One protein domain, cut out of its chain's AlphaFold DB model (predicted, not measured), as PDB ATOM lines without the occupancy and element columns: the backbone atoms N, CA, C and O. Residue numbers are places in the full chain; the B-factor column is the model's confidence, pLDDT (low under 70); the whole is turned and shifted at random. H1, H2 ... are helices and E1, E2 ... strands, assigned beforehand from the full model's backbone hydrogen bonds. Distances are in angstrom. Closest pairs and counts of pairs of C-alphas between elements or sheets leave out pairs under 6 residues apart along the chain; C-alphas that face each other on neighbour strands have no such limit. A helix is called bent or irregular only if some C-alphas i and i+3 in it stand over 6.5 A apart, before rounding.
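Overview. This is residues 179 to 318 of the 319 residues of the protein "2-amino-4-hydroxy-6-hydroxymethyldihydropteridine pyrophosphokinase" of Anaerolineaceae bacterium (UniProt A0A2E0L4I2). A strongly twisted sheet of five strands curls round helix H1 on one face, while the long helix H3 and the short helix H2 pack on its other face. The sheet runs E3, E4, E1, E2, E5 and is mixed, E4 and E1 being parallel and the other neighbours antiparallel; E3 and E4 form a long bent hairpin, and residues 217 to 223 stick out as a free loop. The printed part has 140 residues, with three named helices and five named strands in the order E1, E2, H1, E3, E4, E5, H2, H3, of mixed class. It is compact and rounded, with a radius of gyration of the C-alphas of 14.1 A and spans of 39 by 32 by 28 A.

Along the chain. E1, residues 179 to 187, begins at C-alpha 179 (58.200, 131.812, 107.535) and is 26.1 A long. E2 is residues 190 to 196. H1, residues 224 to 237, is 19.6 A long, from C-alpha 224 at (54.557, 141.656, 108.477). E3, residues 240 to 253, is 30.0 A long and bends by 97 degrees at residue 243; E4, residues 259 to 271, is 34.2 A long and bends by 66 degrees at residue 268. E5 is residues 282 to 288 and H2 residues 290 to 295. H3, residues 301 to 317, is 25.7 A long and ends at C-alpha 317 (58.659, 146.457, 86.522).

Arrangement. E4 and E1 are parallel, with N 182 and O 263 2.9 A apart, within hydrogen-bond range. In the hairpin of E3 and E4, N 264 and O 248 are 2.8 A apart; in the hairpin of E1 and E2, N 187 and O 190 are 2.9 A apart; and between the antiparallel neighbours E2 and E5, N 195 and O 284 are 2.7 A apart, each pair within hydrogen-bond range. E1 pairs with E4 over residues 179 to 186 and with E2 over 186 to 187, a staggered pairing. E2, H1 and E3 form a split strand-helix-strand unit, two strands running the same way with E4 and E1 between them, its crossover right-handed. There are three layers, helices on both faces: H1 on one, H2 and H3 on the other. The closest C-alphas of H1 and E1 are those of Val 181 and Val 229, 5.8 A apart; those of H3 and E3 are Ala 247 and Val 310, 5.4 A. The height of H3 over the sheet is 7.3 A. H2 and H3, a helical hairpin, only just touch, with 3 pairs of C-alphas within 8 A, the closest Leu 294 and His 304 at 6.2 A, by residues 303 to 307 of H3 alone. Every O i to N i+4 pair is within hydrogen-bond range in H1 and H2, and 12 of 13 in H3.

Size, cuts and confidence. The two C-alphas farthest apart, those of Thr 219 and Asn 295, are 43.3 A apart. The printed part has no cut. The link from E2 to H1, residues 197 to 223, is long; residues 207 to 208 in it pair antiparallel with residues 194 to 195 of E2. The mean pLDDT of the printed part is 91.9, and residues 201 to 202, 216 to 220 and 256 are under 70.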
ATOM      1  N   VAL A 179      58.263 130.862 108.651       92.75
ATOM      2  CA  VAL A 179      58.200 131.812 107.535       92.75
ATOM      3  C   VAL A 179      59.505 132.590 107.505       92.75
ATOM      4  O   VAL A 179      59.843 133.266 108.472       92.75
ATOM      5  N   ASN A 180      60.237 132.468 106.403       94.81
ATOM      6  CA  ASN A 180      61.482 133.183 106.162       94.81
ATOM      7  C   ASN A 180      61.276 134.205 105.043       94.81
ATOM      8  O   ASN A 180      60.563 133.917 104.076       94.81
ATOM      9  N   VAL A 181      61.896 135.376 105.158       96.94
ATOM     10  CA  VAL A 181      61.894 136.391 104.100       96.94
ATOM     11  C   VAL A 181      63.312 136.671 103.624       96.94
ATOM     12  O   VAL A 181      64.236 136.699 104.421       96.94
ATOM     13  N   GLU A 182      63.485 136.905 102.326       97.19
ATOM     14  CA  GLU A 182      64.767 137.254 101.706       97.19
ATOM     15  C   GLU A 182      64.604 138.459 100.771       97.19
ATOM     16  O   GLU A 182      63.577 138.620 100.105       97.19
ATOM     17  N   ALA A 183      65.643 139.287 100.665       98.06
ATOM     18  CA  ALA A 183      65.676 140.464  99.810       98.06
ATOM     19  C   ALA A 183      66.709 140.361  98.690       98.06
ATOM     20  O   ALA A 183      67.919 140.480  98.894       98.06
ATOM     21  N   ALA A 184      66.213 140.293  97.459       98.19
ATOM     22  CA  ALA A 184      67.005 140.597  96.282       98.19
ATOM     23  C   ALA A 184      67.036 142.119  96.072       98.19
ATOM     24  O   ALA A 184      66.171 142.695  95.409       98.19
ATOM     25  N   ILE A 185      68.029 142.786  96.660       98.50
ATOM     26  CA  ILE A 185      68.169 144.248  96.585       98.50
ATOM     27  C   ILE A 185      68.866 144.633  95.282       98.50
ATOM     28  O   ILE A 185      70.018 144.267  95.082       98.50
ATOM     29  N   TRP A 186      68.199 145.390  94.415       98.31
ATOM     30  CA  TRP A 186      68.708 145.831  93.116       98.31
ATOM     31  C   TRP A 186      69.339 147.226  93.168       98.31
ATOM     32  O   TRP A 186      68.726 148.177  93.662       98.31
ATOM     33  N   ARG A 187      70.532 147.361  92.575       97.38
ATOM     34  CA  ARG A 187      71.245 148.629  92.367       97.38
ATOM     35  C   ARG A 187      72.116 148.562  91.112       97.38
ATOM     36  O   ARG A 187      73.008 147.726  91.028       97.38
ATOM     37  N   ASP A 188      71.894 149.467  90.159       95.50
ATOM     38  CA  ASP A 188      72.793 149.724  89.018       95.50
ATOM     39  C   ASP A 188      73.288 148.463  88.272       95.50
ATOM     40  O   ASP A 188      74.477 148.312  87.984       95.50
ATOM     41  N   GLY A 189      72.384 147.528  87.957       96.25
ATOM     42  CA  GLY A 189      72.753 146.300  87.242       96.25
ATOM     43  C   GLY A 189      73.191 145.136  88.138       96.25
ATOM     44  O   GLY A 189      73.637 144.112  87.620       96.25
ATOM     45  N   ARG A 190      73.126 145.293  89.463       98.12
ATOM     46  CA  ARG A 190      73.658 144.344  90.448       98.12
ATOM     47  C   ARG A 190      72.651 144.055  91.549       98.12
ATOM     48  O   ARG A 190      71.817 144.900  91.869       98.12
ATOM     49  N   TYR A 191      72.799 142.888  92.164       98.44
ATOM     50  CA  TYR A 191      72.122 142.541  93.405       98.44
ATOM     51  C   TYR A 191      73.092 142.559  94.579       98.44
ATOM     52  O   TYR A 191      74.266 142.208  94.420       98.44
ATOM     53  N   LEU A 192      72.604 142.960  95.752       98.19
ATOM     54  CA  LEU A 192      73.326 142.694  96.987       98.19
ATOM     55  C   LEU A 192      73.258 141.196  97.273       98.19
ATOM     56  O   LEU A 192      72.186 140.595  97.235       98.19
ATOM     57  N   THR A 193      74.412 140.616  97.564       97.06
ATOM     58  CA  THR A 193      74.549 139.231  98.009       97.06
ATOM     59  C   THR A 193      75.298 139.200  99.327       97.06
ATOM     60  O   THR A 193      76.220 139.996  99.515       97.06
ATOM     61  N   ALA A 194      74.904 138.288 100.206       94.81
ATOM     62  CA  ALA A 194      75.523 138.056 101.502       94.81
ATOM     63  C   ALA A 194      76.118 136.643 101.553       94.81
ATOM     64  O   ALA A 194      75.611 135.726 100.908       94.81
ATOM     65  N   ILE A 195      77.212 136.474 102.287       93.75
ATOM     66  CA  ILE A 195      77.756 135.177 102.680       93.75
ATOM     67  C   ILE A 195      77.203 134.884 104.066       93.75
ATOM     68  O   ILE A 195      77.469 135.646 104.995       93.75
ATOM     69  N   ARG A 196      76.448 133.792 104.191       90.88
ATOM     70  CA  ARG A 196      75.923 133.329 105.481       90.88
ATOM     71  C   ARG A 196      77.084 133.038 106.424       90.88
ATOM     72  O   ARG A 196      78.072 132.426 106.002       90.88
ATOM     73  N   GLY A 197      76.978 133.489 107.665       86.75
ATOM     74  CA  GLY A 197      77.988 133.249 108.683       86.75
ATOM     75  C   GLY A 197      78.121 131.769 109.050       86.75
ATOM     76  O   GLY A 197      77.358 130.913 108.597       86.75
ATOM     77  N   GLU A 198      79.163 131.443 109.813       79.06
ATOM     78  CA  GLU A 198      79.483 130.051 110.170       79.06
ATOM     79  C   GLU A 198      78.570 129.485 111.268       79.06
ATOM     80  O   GLU A 198      78.510 128.268 111.438       79.06
ATOM     81  N   GLU A 199      77.859 130.351 111.995       74.31
ATOM     82  CA  GLU A 199      76.947 129.972 113.083       74.31
ATOM     83  C   GLU A 199      75.528 129.652 112.580       74.31
ATOM     84  O   GLU A 199      74.696 129.141 113.330       74.31
ATOM     85  N   GLU A 200      75.270 129.884 111.291       76.75
ATOM     86  CA  GLU A 200      73.990 129.614 110.651       76.75
ATOM     87  C   GLU A 200      73.693 128.115 110.555       76.75
ATOM     88  O   GLU A 200      74.426 127.337 109.939       76.75
ATOM     89  N   GLU A 201      72.538 127.719 111.090       65.88
ATOM     90  CA  GLU A 201      72.060 126.333 111.065       65.88
ATOM     91  C   GLU A 201      71.844 125.817 109.633       65.88
ATOM     92  O   GLU A 201      71.887 124.615 109.390       65.88
ATOM     93  N   GLN A 202      71.601 126.714 108.673       69.19
ATOM     94  CA  GLN A 202      71.315 126.373 107.282       69.19
ATOM     95  C   GLN A 202      72.324 127.014 106.332       69.19
ATOM     96  O   GLN A 202      72.460 128.234 106.273       69.19
ATOM     97  N   ALA A 203      72.981 126.177 105.522       78.12
ATOM     98  CA  ALA A 203      73.874 126.594 104.439       78.12
ATOM     99  C   ALA A 203      74.982 127.591 104.861       78.12
ATOM    100  O   ALA A 203      75.301 128.509 104.104       78.12
ATOM    101  N   ALA A 204      75.584 127.404 106.041       85.38
ATOM    102  CA  ALA A 204      76.731 128.187 106.507       85.38
ATOM    103  C   ALA A 204      77.821 128.339 105.424       85.38
ATOM    104  O   ALA A 204      78.189 127.382 104.733       85.38
ATOM    105  N   GLY A 205      78.319 129.567 105.248       88.62
ATOM    106  CA  GLY A 205      79.313 129.927 104.232       88.62
ATOM    107  C   GLY A 205      78.786 130.041 102.794       88.62
ATOM    108  O   GLY A 205      79.560 130.351 101.883       88.62
ATOM    109  N   ALA A 206      77.494 129.802 102.551       92.06
ATOM    110  CA  ALA A 206      76.897 129.950 101.229       92.06
ATOM    111  C   ALA A 206      76.587 131.410 100.875       92.06
ATOM    112  O   ALA A 206      76.255 132.228 101.733       92.06
ATOM    113  N   LEU A 207      76.626 131.715  99.577       94.75
ATOM    114  CA  LEU A 207      76.119 132.969  99.027       94.75
ATOM    115  C   LEU A 207      74.586 132.934  98.980       94.75
ATOM    116  O   LEU A 207      73.998 131.992  98.446       94.75
ATOM    117  N   GLY A 208      73.942 133.988  99.463       93.94
ATOM    118  CA  GLY A 208      72.493 134.136  99.458       93.94
ATOM    119  C   GLY A 208      72.047 135.591  99.388       93.94
ATOM    120  O   GLY A 208      72.838 136.510  99.145       93.94
ATOM    121  N   PHE A 209      70.746 135.779  99.575       95.75
ATOM    122  CA  PHE A 209      70.142 137.085  99.799       95.75
ATOM    123  C   PHE A 209      70.054 137.364 101.302       95.75
ATOM    124  O   PHE A 209      70.045 136.434 102.102       95.75
ATOM    125  N   VAL A 210      70.006 138.647 101.653       95.12
ATOM    126  CA  VAL A 210      69.844 139.139 103.033       95.12
ATOM    127  C   VAL A 210      68.429 138.845 103.512       95.12
ATOM    128  O   VAL A 210      67.491 139.039 102.728       95.12
ATOM    129  N   GLY A 211      68.255 138.413 104.759       94.00
ATOM    130  CA  GLY A 211      66.933 138.132 105.298       94.00
ATOM    131  C   GLY A 211      66.900 137.077 106.396       94.00
ATOM    132  O   GLY A 211      67.829 136.296 106.571       94.00
ATOM    133  N   GLY A 212      65.748 136.995 107.055       92.38
ATOM    134  CA  GLY A 212      65.590 136.270 108.304       92.38
ATOM    135  C   GLY A 212      64.167 135.785 108.558       92.38
ATOM    136  O   GLY A 212      63.248 135.911 107.734       92.38
ATOM    137  N   LYS A 213      63.997 135.176 109.733       92.12
ATOM    138  CA  LYS A 213      62.741 134.555 110.165       92.12
ATOM    139  C   LYS A 213      61.740 135.625 110.600       92.12
ATOM    140  O   LYS A 213      62.071 136.568 111.309       92.12
ATOM    141  N   VAL A 214      60.477 135.437 110.230       91.75
ATOM    142  CA  VAL A 214      59.379 136.282 110.708       91.75
ATOM    143  C   VAL A 214      59.123 135.991 112.185       91.75
ATOM    144  O   VAL A 214      58.720 134.887 112.555       91.75
ATOM    145  N   GLU A 215      59.325 136.994 113.035       83.69
ATOM    146  CA  GLU A 215      59.034 136.911 114.465       83.69
ATOM    147  C   GLU A 215      57.558 137.199 114.768       83.69
ATOM    148  O   GLU A 215      56.930 138.066 114.164       83.69
ATOM    149  N   THR A 216      56.992 136.494 115.751       67.50
ATOM    150  CA  THR A 216      55.558 136.564 116.100       67.50
ATOM    151  C   THR A 216      55.283 137.323 117.404       67.50
ATOM    152  O   THR A 216      54.256 137.129 118.050       67.50
ATOM    153  N   ASN A 217      56.182 138.229 117.795       60.38
ATOM    154  CA  ASN A 217      56.120 138.931 119.084       60.38
ATOM    155  C   ASN A 217      54.984 139.978 119.188       60.38
ATOM    156  O   ASN A 217      54.752 140.530 120.266       60.38
ATOM    157  N   ALA A 218      54.261 140.258 118.097       57.06
ATOM    158  CA  ALA A 218      53.182 141.242 118.041       57.06
ATOM    159  C   ALA A 218      51.787 140.586 118.005       57.06
ATOM    160  O   ALA A 218      51.558 139.587 117.332       57.06
ATOM    161  N   THR A 219      50.820 141.185 118.707       56.47
ATOM    162  CA  THR A 219      49.438 140.674 118.802       56.47
ATOM    163  C   THR A 219      48.603 140.912 117.541       56.47
ATOM    164  O   THR A 219      47.671 140.150 117.293       56.47
ATOM    165  N   GLN A 220      48.920 141.940 116.742       68.81
ATOM    166  CA  GLN A 220      48.346 142.173 115.413       68.81
ATOM    167  C   GLN A 220      49.189 143.200 114.638       68.81
ATOM    168  O   GLN A 220      49.316 144.343 115.073       68.81
ATOM    169  N   GLU A 221      49.722 142.814 113.480       77.12
ATOM    170  CA  GLU A 221      50.510 143.685 112.599       77.12
ATOM    171  C   GLU A 221      50.108 143.462 111.131       77.12
ATOM    172  O   GLU A 221      49.770 142.344 110.736       77.12
ATOM    173  N   ALA A 222      50.090 144.533 110.335       85.44
ATOM    174  CA  ALA A 222      49.904 144.470 108.884       85.44
ATOM    175  C   ALA A 222      51.267 144.533 108.181       85.44
ATOM    176  O   ALA A 222      52.201 145.114 108.726       85.44
ATOM    177  N   ASP A 223      51.358 143.968 106.973       90.62
ATOM    178  CA  ASP A 223      52.578 143.992 106.147       90.62
ATOM    179  C   ASP A 223      53.792 143.350 106.846       90.62
ATOM    180  O   ASP A 223      54.929 143.794 106.710       90.62
ATOM    181  N   ILE A 224      53.542 142.294 107.631       93.19
ATOM    182  CA  ILE A 224      54.557 141.656 108.477       93.19
ATOM    183  C   ILE A 224      55.771 141.175 107.672       93.19
ATOM    184  O   ILE A 224      56.896 141.353 108.113       93.19
ATOM    185  N   LEU A 225      55.572 140.633 106.465       95.62
ATOM    186  CA  LEU A 225      56.674 140.134 105.637       95.62
ATOM    187  C   LEU A 225      57.543 141.285 105.119       95.62
ATOM    188  O   LEU A 225      58.770 141.216 105.151       95.62
ATOM    189  N   GLU A 226      56.897 142.355 104.662       96.25
ATOM    190  CA  GLU A 226      57.538 143.574 104.190       96.25
ATOM    191  C   GLU A 226      58.269 144.302 105.325       96.25
ATOM    192  O   GLU A 226      59.353 144.849 105.112       96.25
ATOM    193  N   ASN A 227      57.706 144.304 106.533       94.62
ATOM    194  CA  ASN A 227      58.325 144.909 107.707       94.62
ATOM    195  C   ASN A 227      59.518 144.081 108.187       94.62
ATOM    196  O   ASN A 227      60.582 144.659 108.414       94.62
ATOM    197  N   THR A 228      59.380 142.750 108.259       95.81
ATOM    198  CA  THR A 228      60.492 141.850 108.583       95.81
ATOM    199  C   THR A 228      61.621 142.049 107.587       95.81
ATOM    200  O   THR A 228      62.716 142.402 107.999       95.81
ATOM    201  N   VAL A 229      61.377 141.961 106.276       97.25
ATOM    202  CA  VAL A 229      62.480 142.060 105.306       97.25
ATOM    203  C   VAL A 229      63.188 143.420 105.369       97.25
ATOM    204  O   VAL A 229      64.404 143.493 105.236       97.25
ATOM    205  N   ARG A 230      62.468 144.518 105.634       97.12
ATOM    206  CA  ARG A 230      63.087 145.839 105.846       97.12
ATOM    207  C   ARG A 230      63.929 145.900 107.111       97.12
ATOM    208  O   ARG A 230      64.933 146.610 107.119       97.12
ATOM    209  N   ARG A 231      63.484 145.236 108.176       95.19
ATOM    210  CA  ARG A 231      64.225 145.126 109.429       95.19
ATOM    211  C   ARG A 231      65.531 144.371 109.197       95.19
ATOM    212  O   ARG A 231      66.572 144.965 109.441       95.19
ATOM    213  N   GLU A 232      65.467 143.172 108.621       96.12
ATOM    214  CA  GLU A 232      66.651 142.339 108.349       96.12
ATOM    215  C   GLU A 232      67.672 143.083 107.478       96.12
ATOM    216  O   GLU A 232      68.851 143.133 107.793       96.12
ATOM    217  N   ILE A 233      67.230 143.782 106.423       97.06
ATOM    218  CA  ILE A 233      68.141 144.589 105.587       97.06
ATOM    219  C   ILE A 233      68.861 145.680 106.396       97.06
ATOM    220  O   ILE A 233      70.027 145.987 106.135       97.06
ATOM    221  N   ARG A 234      68.167 146.310 107.345       96.38
ATOM    222  CA  ARG A 234      68.757 147.365 108.171       96.38
ATOM    223  C   ARG A 234      69.722 146.785 109.200       96.38
ATOM    224  O   ARG A 234      70.779 147.375 109.399       96.38
ATOM    225  N   GLU A 235      69.336 145.689 109.841       93.75
ATOM    226  CA  GLU A 235      70.086 145.043 110.918       93.75
ATOM    227  C   GLU A 235      71.319 144.318 110.364       93.75
ATOM    228  O   GLU A 235      72.430 144.621 110.778       93.75
ATOM    229  N   GLU A 236      71.175 143.483 109.336       93.56
ATOM    230  CA  GLU A 236      72.282 142.666 108.825       93.56
ATOM    231  C   GLU A 236      73.299 143.449 107.981       93.56
ATOM    232  O   GLU A 236      74.490 143.125 107.975       93.56
ATOM    233  N   VAL A 237      72.844 144.439 107.196       96.06
ATOM    234  CA  VAL A 237      73.693 145.102 106.181       96.06
ATOM    235  C   VAL A 237      73.641 146.632 106.186       96.06
ATOM    236  O   VAL A 237      74.295 147.260 105.345       96.06
ATOM    237  N   GLY A 238      72.899 147.257 107.104       95.94
ATOM    238  CA  GLY A 238      72.895 148.713 107.289       95.94
ATOM    239  C   GLY A 238      72.274 149.520 106.142       95.94
ATOM    240  O   GLY A 238      72.537 150.720 106.015       95.94
ATOM    241  N   LEU A 239      71.472 148.888 105.279       97.69
ATOM    242  CA  LEU A 239      70.891 149.542 104.104       97.69
ATOM    243  C   LEU A 239      69.426 149.935 104.310       97.69
ATOM    244  O   LEU A 239      68.695 149.365 105.111       97.69
ATOM    245  N   GLU A 240      68.976 150.887 103.497       97.69
ATOM    246  CA  GLU A 240      67.564 151.217 103.334       97.69
ATOM    247  C   GLU A 240      67.127 150.935 101.894       97.69
ATOM    248  O   GLU A 240      67.861 151.190 100.928       97.69
ATOM    249  N   VAL A 241      65.896 150.442 101.746       98.00
ATOM    250  CA  VAL A 241      65.304 150.083 100.450       98.00
ATOM    251  C   VAL A 241      63.953 150.754 100.226       98.00
ATOM    252  O   VAL A 241      63.141 150.911 101.140       98.00
ATOM    253  N   SER A 242      63.679 151.112  98.977       96.25
ATOM    254  CA  SER A 242      62.346 151.471  98.489       96.25
ATOM    255  C   SER A 242      61.735 150.289  97.739       96.25
ATOM    256  O   SER A 242      62.431 149.322  97.442       96.25
ATOM    257  N   ASP A 243      60.436 150.372  97.435       95.00
ATOM    258  CA  ASP A 243      59.724 149.410  96.582       95.00
ATOM    259  C   ASP A 243      59.993 147.939  96.957       95.00
ATOM    260  O   ASP A 243      60.845 147.280  96.373       95.00
ATOM    261  N   VAL A 244      59.260 147.416  97.937       97.69
ATOM    262  CA  VAL A 244      59.354 146.003  98.330       97.69
ATOM    263  C   VAL A 244      58.270 145.242  97.574       97.69
ATOM    264  O   VAL A 244      57.084 145.472  97.797       97.69
ATOM    265  N   VAL A 245      58.672 144.398  96.621       98.06
ATOM    266  CA  VAL A 245      57.751 143.719  95.701       98.06
ATOM    267  C   VAL A 245      57.933 142.212  95.790       98.06
ATOM    268  O   VAL A 245      59.027 141.703  95.554       98.06
ATOM    269  N   TYR A 246      56.855 141.481  96.079       98.25
ATOM    270  CA  TYR A 246      56.879 140.017  96.080       98.25
ATOM    271  C   TYR A 246      57.386 139.474  94.736       98.25
ATOM    272  O   TYR A 246      56.859 139.815  93.669       98.25
ATOM    273  N   ALA A 247      58.388 138.598  94.791       97.69
ATOM    274  CA  ALA A 247      58.980 137.983  93.613       97.69
ATOM    275  C   ALA A 247      58.664 136.488  93.505       97.69
ATOM    276  O   ALA A 247      58.296 136.007  92.428       97.69
ATOM    277  N   HIS A 248      58.834 135.746  94.599       97.25
ATOM    278  CA  HIS A 248      58.720 134.293  94.605       97.25
ATOM    279  C   HIS A 248      58.500 133.752  96.017       97.25
ATOM    280  O   HIS A 248      58.869 134.391  96.995       97.25
ATOM    281  N   SER A 249      57.959 132.542  96.118       97.00
ATOM    282  CA  SER A 249      57.998 131.755  97.343       97.00
ATOM    283  C   SER A 249      58.286 130.291  97.040       97.00
ATOM    284  O   SER A 249      57.843 129.765  96.014       97.00
ATOM    285  N   SER A 250      58.986 129.636  97.955       94.81
ATOM    286  CA  SER A 250      59.350 128.222  97.887       94.81
ATOM    287  C   SER A 250      59.103 127.538  99.233       94.81
ATOM    288  O   SER A 250      58.915 128.196 100.255       94.81
ATOM    289  N   LEU A 251      59.067 126.206  99.214       93.00
ATOM    290  CA  LEU A 251      58.989 125.366 100.404       93.00
ATOM    291  C   LEU A 251      60.257 124.517 100.471       93.00
ATOM    292  O   LEU A 251      60.605 123.864  99.484       93.00
ATOM    293  N   PHE A 252      60.913 124.508 101.625       89.19
ATOM    294  CA  PHE A 252      61.998 123.581 101.935       89.19
ATOM    295  C   PHE A 252      61.875 123.087 103.381       89.19
ATOM    296  O   PHE A 252      60.973 123.503 104.103       89.19
ATOM    297  N   THR A 253      62.743 122.168 103.787       83.06
ATOM    298  CA  THR A 253      62.797 121.642 105.156       83.06
ATOM    299  C   THR A 253      64.194 121.904 105.704       83.06
ATOM    300  O   THR A 253      65.159 121.679 104.975       83.06
ATOM    301  N   THR A 254      64.298 122.404 106.937       80.94
ATOM    302  CA  THR A 254      65.583 122.579 107.632       80.94
ATOM    303  C   THR A 254      66.255 121.228 107.893       80.94
ATOM    304  O   THR A 254      65.612 120.176 107.837       80.94
ATOM    305  N   ASP A 255      67.533 121.245 108.270       72.75
ATOM    306  CA  ASP A 255      68.241 120.033 108.710       72.75
ATOM    307  C   ASP A 255      67.624 119.427 109.986       72.75
ATOM    308  O   ASP A 255      67.694 118.215 110.197       72.75
ATOM    309  N   SER A 256      66.957 120.251 110.803       69.56
ATOM    310  CA  SER A 256      66.184 119.841 111.982       69.56
ATOM    311  C   SER A 256      64.791 119.273 111.655       69.56
ATOM    312  O   SER A 256      64.096 118.802 112.555       69.56
ATOM    313  N   GLY A 257      64.382 119.253 110.380       71.94
ATOM    314  CA  GLY A 257      63.105 118.686 109.936       71.94
ATOM    315  C   GLY A 257      61.928 119.667 109.946       71.94
ATOM    316  O   GLY A 257      60.790 119.261 109.697       71.94
ATOM    317  N   GLU A 258      62.171 120.950 110.199       79.31
ATOM    318  CA  GLU A 258      61.133 121.975 110.253       79.31
ATOM    319  C   GLU A 258      60.808 122.483 108.840       79.31
ATOM    320  O   GLU A 258      61.705 122.867 108.085       79.31
ATOM    321  N   PRO A 259      59.535 122.490 108.420       86.06
ATOM    322  CA  PRO A 259      59.164 123.004 107.109       86.06
ATOM    323  C   PRO A 259      59.220 124.543 107.089       86.06
ATOM    324  O   PRO A 259      58.727 125.217 107.994       86.06
ATOM    325  N   VAL A 260      59.790 125.110 106.027       91.31
ATOM    326  CA  VAL A 260      60.019 126.551 105.860       91.31
ATOM    327  C   VAL A 260      59.365 127.054 104.581       91.31
ATOM    328  O   VAL A 260      59.699 126.607 103.482       91.31
ATOM    329  N   VAL A 261      58.472 128.033 104.708       95.44
ATOM    330  CA  VAL A 261      58.020 128.852 103.579       95.44
ATOM    331  C   VAL A 261      58.989 130.017 103.431       95.44
ATOM    332  O   VAL A 261      59.002 130.923 104.262       95.44
ATOM    333  N   ASN A 262      59.791 130.000 102.368       96.00
ATOM    334  CA  ASN A 262      60.663 131.118 102.021       96.00
ATOM    335  C   ASN A 262      59.928 132.080 101.094       96.00
ATOM    336  O   ASN A 262      59.338 131.643 100.101       96.00
ATOM    337  N   VAL A 263      59.998 133.376 101.372       98.12
ATOM    338  CA  VAL A 263      59.391 134.434 100.564       98.12
ATOM    339  C   VAL A 263      60.466 135.421 100.137       98.12
ATOM    340  O   VAL A 263      61.127 136.035 100.961       98.12
ATOM    341  N   ILE A 264      60.617 135.609  98.832       98.31
ATOM    342  CA  ILE A 264      61.643 136.478  98.263       98.31
ATOM    343  C   ILE A 264      60.985 137.746  97.750       98.31
ATOM    344  O   ILE A 264      60.072 137.694  96.915       98.31
ATOM    345  N   PHE A 265      61.498 138.883  98.203       98.69
ATOM    346  CA  PHE A 265      61.143 140.204  97.717       98.69
ATOM    347  C   PHE A 265      62.237 140.754  96.805       98.69
ATOM    348  O   PHE A 265      63.431 140.624  97.067       98.69
ATOM    349  N   LEU A 266      61.817 141.397  95.720       98.56
ATOM    350  CA  LEU A 266      62.654 142.298  94.946       98.56
ATOM    351  C   LEU A 266      62.546 143.690  95.578       98.56
ATOM    352  O   LEU A 266      61.445 144.232  95.688       98.56
ATOM    353  N   CYS A 267      63.687 144.258  95.957       98.50
ATOM    354  CA  CYS A 267      63.777 145.550  96.633       98.50
ATOM    355  C   CYS A 267      64.619 146.519  95.800       98.50
ATOM    356  O   CYS A 267      65.623 146.113  95.213       98.50
ATOM    357  N   ARG A 268      64.268 147.805  95.755       97.94
ATOM    358  CA  ARG A 268      65.115 148.825  95.120       97.94
ATOM    359  C   ARG A 268      66.023 149.459  96.167       97.94
ATOM    360  O   ARG A 268      65.552 149.936  97.195       97.94
ATOM    361  N   TYR A 269      67.328 149.487  95.911       98.25
ATOM    362  CA  TYR A 269      68.264 150.210  96.771       98.25
ATOM    363  C   TYR A 269      67.870 151.690  96.884       98.25
ATOM    364  O   TYR A 269      67.610 152.339  95.867       98.25
ATOM    365  N   HIS A 270      67.867 152.222  98.108       97.94
ATOM    366  CA  HIS A 270      67.576 153.628  98.373       97.94
ATOM    367  C   HIS A 270      68.800 154.369  98.931       97.94
ATOM    368  O   HIS A 270      69.254 155.343  98.329       97.94
ATOM    369  N   SER A 271      69.364 153.912 100.053       97.69
ATOM    370  CA  SER A 271      70.493 154.582 100.716       97.69
ATOM    371  C   SER A 271      71.252 153.654 101.668       97.69
ATOM    372  O   SER A 271      70.780 152.562 101.972       97.69
ATOM    373  N   GLY A 272      72.390 154.125 102.181       95.44
ATOM    374  CA  GLY A 272      73.224 153.412 103.152       95.44
ATOM    375  C   GLY A 272      74.506 152.854 102.539       95.44
ATOM    376  O   GLY A 272      74.639 152.740 101.319       95.44
ATOM    377  N   ASP A 273      75.445 152.512 103.411       94.75
ATOM    378  CA  ASP A 273      76.661 151.779 103.072       94.75
ATOM    379  C   ASP A 273      76.572 150.392 103.707       94.75
ATOM    380  O   ASP A 273      75.945 150.238 104.751       94.75
ATOM    381  N   ILE A 274      77.186 149.388 103.075       96.06
ATOM    382  CA  ILE A 274      77.196 148.030 103.626       96.06
ATOM    383  C   ILE A 274      77.949 148.061 104.957       96.06
ATOM    384  O   ILE A 274      79.159 148.303 104.978       96.06
ATOM    385  N   ILE A 275      77.231 147.793 106.040       94.00
ATOM    386  CA  ILE A 275      77.769 147.637 107.388       94.00
ATOM    387  C   ILE A 275      77.221 146.322 107.916       94.00
ATOM    388  O   ILE A 275      76.013 146.163 108.011       94.00
ATOM    389  N   ILE A 276      78.119 145.392 108.219       93.62
ATOM    390  CA  ILE A 276      77.764 144.105 108.812       93.62
ATOM    391  C   ILE A 276      77.714 144.304 110.323       93.62
ATOM    392  O   ILE A 276      78.737 144.680 110.902       93.62
ATOM    393  N   ASP A 277      76.547 144.087 110.923       89.00
ATOM    394  CA  ASP A 277      76.353 144.236 112.370       89.00
ATOM    395  C   ASP A 277      76.858 143.003 113.131       89.00
ATOM    396  O   ASP A 277      77.718 143.134 114.006       89.00
ATOM    397  N   ASP A 278      76.432 141.804 112.713       88.88
ATOM    398  CA  ASP A 278      76.889 140.526 113.269       88.88
ATOM    399  C   ASP A 278      77.580 139.639 112.208       88.88
ATOM    400  O   ASP A 278      76.923 139.039 111.350       88.88
ATOM    401  N   PRO A 279      78.921 139.508 112.252       87.69
ATOM    402  CA  PRO A 279      79.661 138.596 111.381       87.69
ATOM    403  C   PRO A 279      79.313 137.107 111.549       87.69
ATOM    404  O   PRO A 279      79.648 136.312 110.666       87.69
ATOM    405  N   GLY A 280      78.704 136.722 112.676       85.44
ATOM    406  CA  GLY A 280      78.206 135.372 112.939       85.44
ATOM    407  C   GLY A 280      76.986 135.014 112.089       85.44
ATOM    408  O   GLY A 280      76.871 133.863 111.667       85.44
ATOM    409  N   GLU A 281      76.153 136.005 111.757       84.00
ATOM    410  CA  GLU A 281      74.987 135.868 110.870       84.00
ATOM    411  C   GLU A 281      75.363 136.143 109.405       84.00
ATOM    412  O   GLU A 281      75.056 135.354 108.504       84.00
ATOM    413  N   VAL A 282      76.117 137.221 109.153       89.88
ATOM    414  CA  VAL A 282      76.571 137.622 107.813       89.88
ATOM    415  C   VAL A 282      78.084 137.810 107.791       89.88
ATOM    416  O   VAL A 282      78.616 138.852 108.149       89.88
ATOM    417  N   ALA A 283      78.819 136.834 107.259       92.31
ATOM    418  CA  ALA A 283      80.282 136.899 107.189       92.31
ATOM    419  C   ALA A 283      80.813 137.932 106.172       92.31
ATOM    420  O   ALA A 283      81.985 138.317 106.209       92.31
ATOM    421  N   GLY A 284      79.985 138.359 105.218       94.12
ATOM    422  CA  GLY A 284      80.386 139.282 104.160       94.12
ATOM    423  C   GLY A 284      79.225 139.671 103.255       94.12
ATOM    424  O   GLY A 284      78.326 138.869 103.041       94.12
ATOM    425  N   ALA A 285      79.261 140.862 102.656       96.06
ATOM    426  CA  ALA A 285      78.273 141.270 101.659       96.06
ATOM    427  C   ALA A 285      78.908 142.058 100.505       96.06
ATOM    428  O   ALA A 285      79.853 142.828 100.688       96.06
ATOM    429  N   GLN A 286      78.398 141.850  99.291       96.44
ATOM    430  CA  GLN A 286      78.922 142.465  98.073       96.44
ATOM    431  C   GLN A 286      77.858 142.614  96.980       96.44
ATOM    432  O   GLN A 286      76.920 141.822  96.875       96.44
ATOM    433  N   TRP A 287      78.043 143.622  96.124       98.12
ATOM    434  CA  TRP A 287      77.206 143.858  94.947       98.12
ATOM    435  C   TRP A 287      77.719 143.068  93.745       98.12
ATOM    436  O   TRP A 287      78.787 143.386  93.212       98.12
ATOM    437  N   LEU A 288      76.933 142.111  93.262       98.06
ATOM    438  CA  LEU A 288      77.291 141.265  92.125       98.06
ATOM    439  C   LEU A 288      76.279 141.394  90.977       98.06
ATOM    440  O   LEU A 288      75.073 141.443  91.223       98.06
ATOM    441  N   PRO A 289      76.731 141.444  89.711       97.88
ATOM    442  CA  PRO A 289      75.826 141.291  88.578       97.88
ATOM    443  C   PRO A 289      75.276 139.849  88.514       97.88
ATOM    444  O   PRO A 289      75.914 138.929  89.035       97.88
ATOM    445  N   PRO A 290      74.111 139.619  87.876       96.94
ATOM    446  CA  PRO A 290      73.447 138.312  87.880       96.94
ATOM    447  C   PRO A 290      74.326 137.145  87.411       96.94
ATOM    448  O   PRO A 290      74.296 136.066  87.992       96.94
ATOM    449  N   ASP A 291      75.141 137.358  86.382       96.94
ATOM    450  CA  ASP A 291      76.066 136.357  85.851       96.94
ATOM    451  C   ASP A 291      77.175 135.998  86.848       96.94
ATOM    452  O   ASP A 291      77.537 134.828  86.962       96.94
ATOM    453  N   ALA A 292      77.684 136.965  87.613       97.44
ATOM    454  CA  ALA A 292      78.668 136.691  88.655       97.44
ATOM    455  C   ALA A 292      78.065 135.879  89.808       97.44
ATOM    456  O   ALA A 292      78.723 134.968  90.296       97.44
ATOM    457  N   ILE A 293      76.811 136.149  90.195       97.12
ATOM    458  CA  ILE A 293      76.098 135.377  91.229       97.12
ATOM    459  C   ILE A 293      75.977 133.915  90.802       97.12
ATOM    460  O   ILE A 293      76.352 133.018  91.552       97.12
ATOM    461  N   LEU A 294      75.516 133.665  89.574       94.88
ATOM    462  CA  LEU A 294      75.317 132.308  89.049       94.88
ATOM    463  C   LEU A 294      76.617 131.502  88.915       94.88
ATOM    464  O   LEU A 294      76.569 130.276  88.891       94.88
ATOM    465  N   ASN A 295      77.762 132.174  88.793       95.88
ATOM    466  CA  ASN A 295      79.069 131.532  88.638       95.88
ATOM    467  C   ASN A 295      79.912 131.557  89.923       95.88
ATOM    468  O   ASN A 295      81.048 131.080  89.918       95.88
ATOM    469  N   HIS A 296      79.400 132.133  91.013       96.00
ATOM    470  CA  HIS A 296      80.150 132.242  92.255       96.00
ATOM    471  C   HIS A 296      80.251 130.863  92.939       96.00
ATOM    472  O   HIS A 296      79.248 130.157  93.049       96.00
ATOM    473  N   PRO A 297      81.438 130.450  93.427       93.56
ATOM    474  CA  PRO A 297      81.661 129.092  93.937       93.56
ATOM    475  C   PRO A 297      80.850 128.762  95.194       93.56
ATOM    476  O   PRO A 297      80.563 127.597  95.442       93.56
ATOM    477  N   ALA A 298      80.482 129.778  95.975       94.19
ATOM    478  CA  ALA A 298      79.642 129.615  97.158       94.19
ATOM    479  C   ALA A 298      78.133 129.664  96.852       94.19
ATOM    480  O   ALA A 298      77.346 129.612  97.789       94.19
ATOM    481  N   THR A 299      77.709 129.808  95.589       95.31
ATOM    482  CA  THR A 299      76.284 129.899  95.229       95.31
ATOM    483  C   THR A 299      75.619 128.528  95.267       95.31
ATOM    484  O   THR A 299      75.988 127.648  94.484       95.31
ATOM    485  N   PRO A 300      74.599 128.329  96.116       92.75
ATOM    486  CA  PRO A 300      73.849 127.087  96.124       92.75
ATOM    487  C   PRO A 300      72.966 126.918  94.880       92.75
ATOM    488  O   PRO A 300      72.488 127.907  94.314       92.75
ATOM    489  N   PRO A 301      72.625 125.673  94.499       91.12
ATOM    490  CA  PRO A 301      71.826 125.405  93.302       91.12
ATOM    491  C   PRO A 301      70.464 126.117  93.265       91.12
ATOM    492  O   PRO A 301      70.008 126.518  92.194       91.12
ATOM    493  N   TRP A 302      69.802 126.301  94.413       90.38
ATOM    494  CA  TRP A 302      68.471 126.921  94.470       90.38
ATOM    495  C   TRP A 302      68.481 128.422  94.154       90.38
ATOM    496  O   TRP A 302      67.510 128.919  93.575       90.38
ATOM    497  N   ILE A 303      69.587 129.130  94.426       94.06
ATOM    498  CA  ILE A 303      69.727 130.563  94.116       94.06
ATOM    499  C   ILE A 303      69.569 130.824  92.614       94.06
ATOM    500  O   ILE A 303      69.027 131.857  92.228       94.06
ATOM    501  N   HIS A 304      69.935 129.870  91.750       93.25
ATOM    502  CA  HIS A 304      69.715 129.989  90.306       93.25
ATOM    503  C   HIS A 304      68.227 130.161  89.970       93.25
ATOM    504  O   HIS A 304      67.856 131.025  89.172       93.25
ATOM    505  N   GLY A 305      67.366 129.359  90.605       94.50
ATOM    506  CA  GLY A 305      65.918 129.445  90.433       94.50
ATOM    507  C   GLY A 305      65.354 130.744  91.003       94.50
ATOM    508  O   GLY A 305      64.521 131.388  90.362       94.50
ATOM    509  N   TYR A 306      65.846 131.163  92.170       95.69
ATOM    510  CA  TYR A 306      65.420 132.402  92.821       95.69
ATOM    511  C   TYR A 306      65.761 133.622  91.966       95.69
ATOM    512  O   TYR A 306      64.874 134.408  91.631       95.69
ATOM    513  N   LEU A 307      67.013 133.731  91.518       96.56
ATOM    514  CA  LEU A 307      67.478 134.840  90.691       96.56
ATOM    515  C   LEU A 307      66.713 134.922  89.366       96.56
ATOM    516  O   LEU A 307      66.342 136.012  88.941       96.56
ATOM    517  N   GLN A 308      66.389 133.785  88.741       96.50
ATOM    518  CA  GLN A 308      65.559 133.769  87.534       96.50
ATOM    519  C   GLN A 308      64.161 134.359  87.785       96.50
ATOM    520  O   GLN A 308      63.651 135.114  86.953       96.50
ATOM    521  N   ARG A 309      63.523 134.024  88.915       97.56
ATOM    522  CA  ARG A 309      62.199 134.557  89.280       97.56
ATOM    523  C   ARG A 309      62.256 136.047  89.591       97.56
ATOM    524  O   ARG A 309      61.417 136.796  89.092       97.56
ATOM    525  N   VAL A 310      63.262 136.474  90.346       97.62
ATOM    526  CA  VAL A 310      63.511 137.886  90.654       97.62
ATOM    527  C   VAL A 310      63.728 138.688  89.367       97.62
ATOM    528  O   VAL A 310      63.056 139.696  89.161       97.62
ATOM    529  N   GLU A 311      64.563 138.209  88.440       97.88
ATOM    530  CA  GLU A 311      64.803 138.869  87.149       97.88
ATOM    531  C   GLU A 311      63.524 139.004  86.309       97.88
ATOM    532  O   GLU A 311      63.280 140.053  85.714       97.88
ATOM    533  N   GLN A 312      62.658 137.982  86.293       97.50
ATOM    534  CA  GLN A 312      61.353 138.058  85.620       97.50
ATOM    535  C   GLN A 312      60.449 139.141  86.226       97.50
ATOM    536  O   GLN A 312      59.655 139.761  85.516       97.50
ATOM    537  N   VAL A 313      60.508 139.353  87.540       97.69
ATOM    538  CA  VAL A 313      59.754 140.416  88.222       97.69
ATOM    539  C   VAL A 313      60.372 141.775  87.892       97.69
ATOM    540  O   VAL A 313      59.655 142.656  87.423       97.69
ATOM    541  N   ARG A 314      61.697 141.914  88.016       97.69
ATOM    542  CA  ARG A 314      62.441 143.145  87.713       97.69
ATOM    543  C   ARG A 314      62.167 143.645  86.296       97.69
ATOM    544  O   ARG A 314      61.821 144.809  86.104       97.69
ATOM    545  N   GLN A 315      62.250 142.754  85.308       96.38
ATOM    546  CA  GLN A 315      61.991 143.083  83.904       96.38
ATOM    547  C   GLN A 315      60.547 143.550  83.674       96.38
ATOM    548  O   GLN A 315      60.328 144.492  82.916       96.38
ATOM    549  N   ARG A 316      59.560 142.941  84.350       96.50
ATOM    550  CA  ARG A 316      58.151 143.375  84.279       96.50
ATOM    551  C   ARG A 316      57.933 144.767  84.874       96.50
ATOM    552  O   ARG A 316      57.069 145.490  84.388       96.50
ATOM    553  N   LEU A 317      58.703 145.133  85.896       94.69
ATOM    554  CA  LEU A 317      58.659 146.457  86.522       94.69
ATOM    555  C   LEU A 317      59.462 147.523  85.753       94.69
ATOM    556  O   LEU A 317      59.340 148.706  86.062       94.69
ATOM    557  N   GLY A 318      60.276 147.129  84.766       92.75
ATOM    558  CA  GLY A 318      61.121 148.044  83.992       92.75
ATOM    559  C   GLY A 318      62.283 148.648  84.792       92.75
ATOM    560  O   GLY A 318      62.679 149.782  84.526       92.75
TER     561      GLY A 318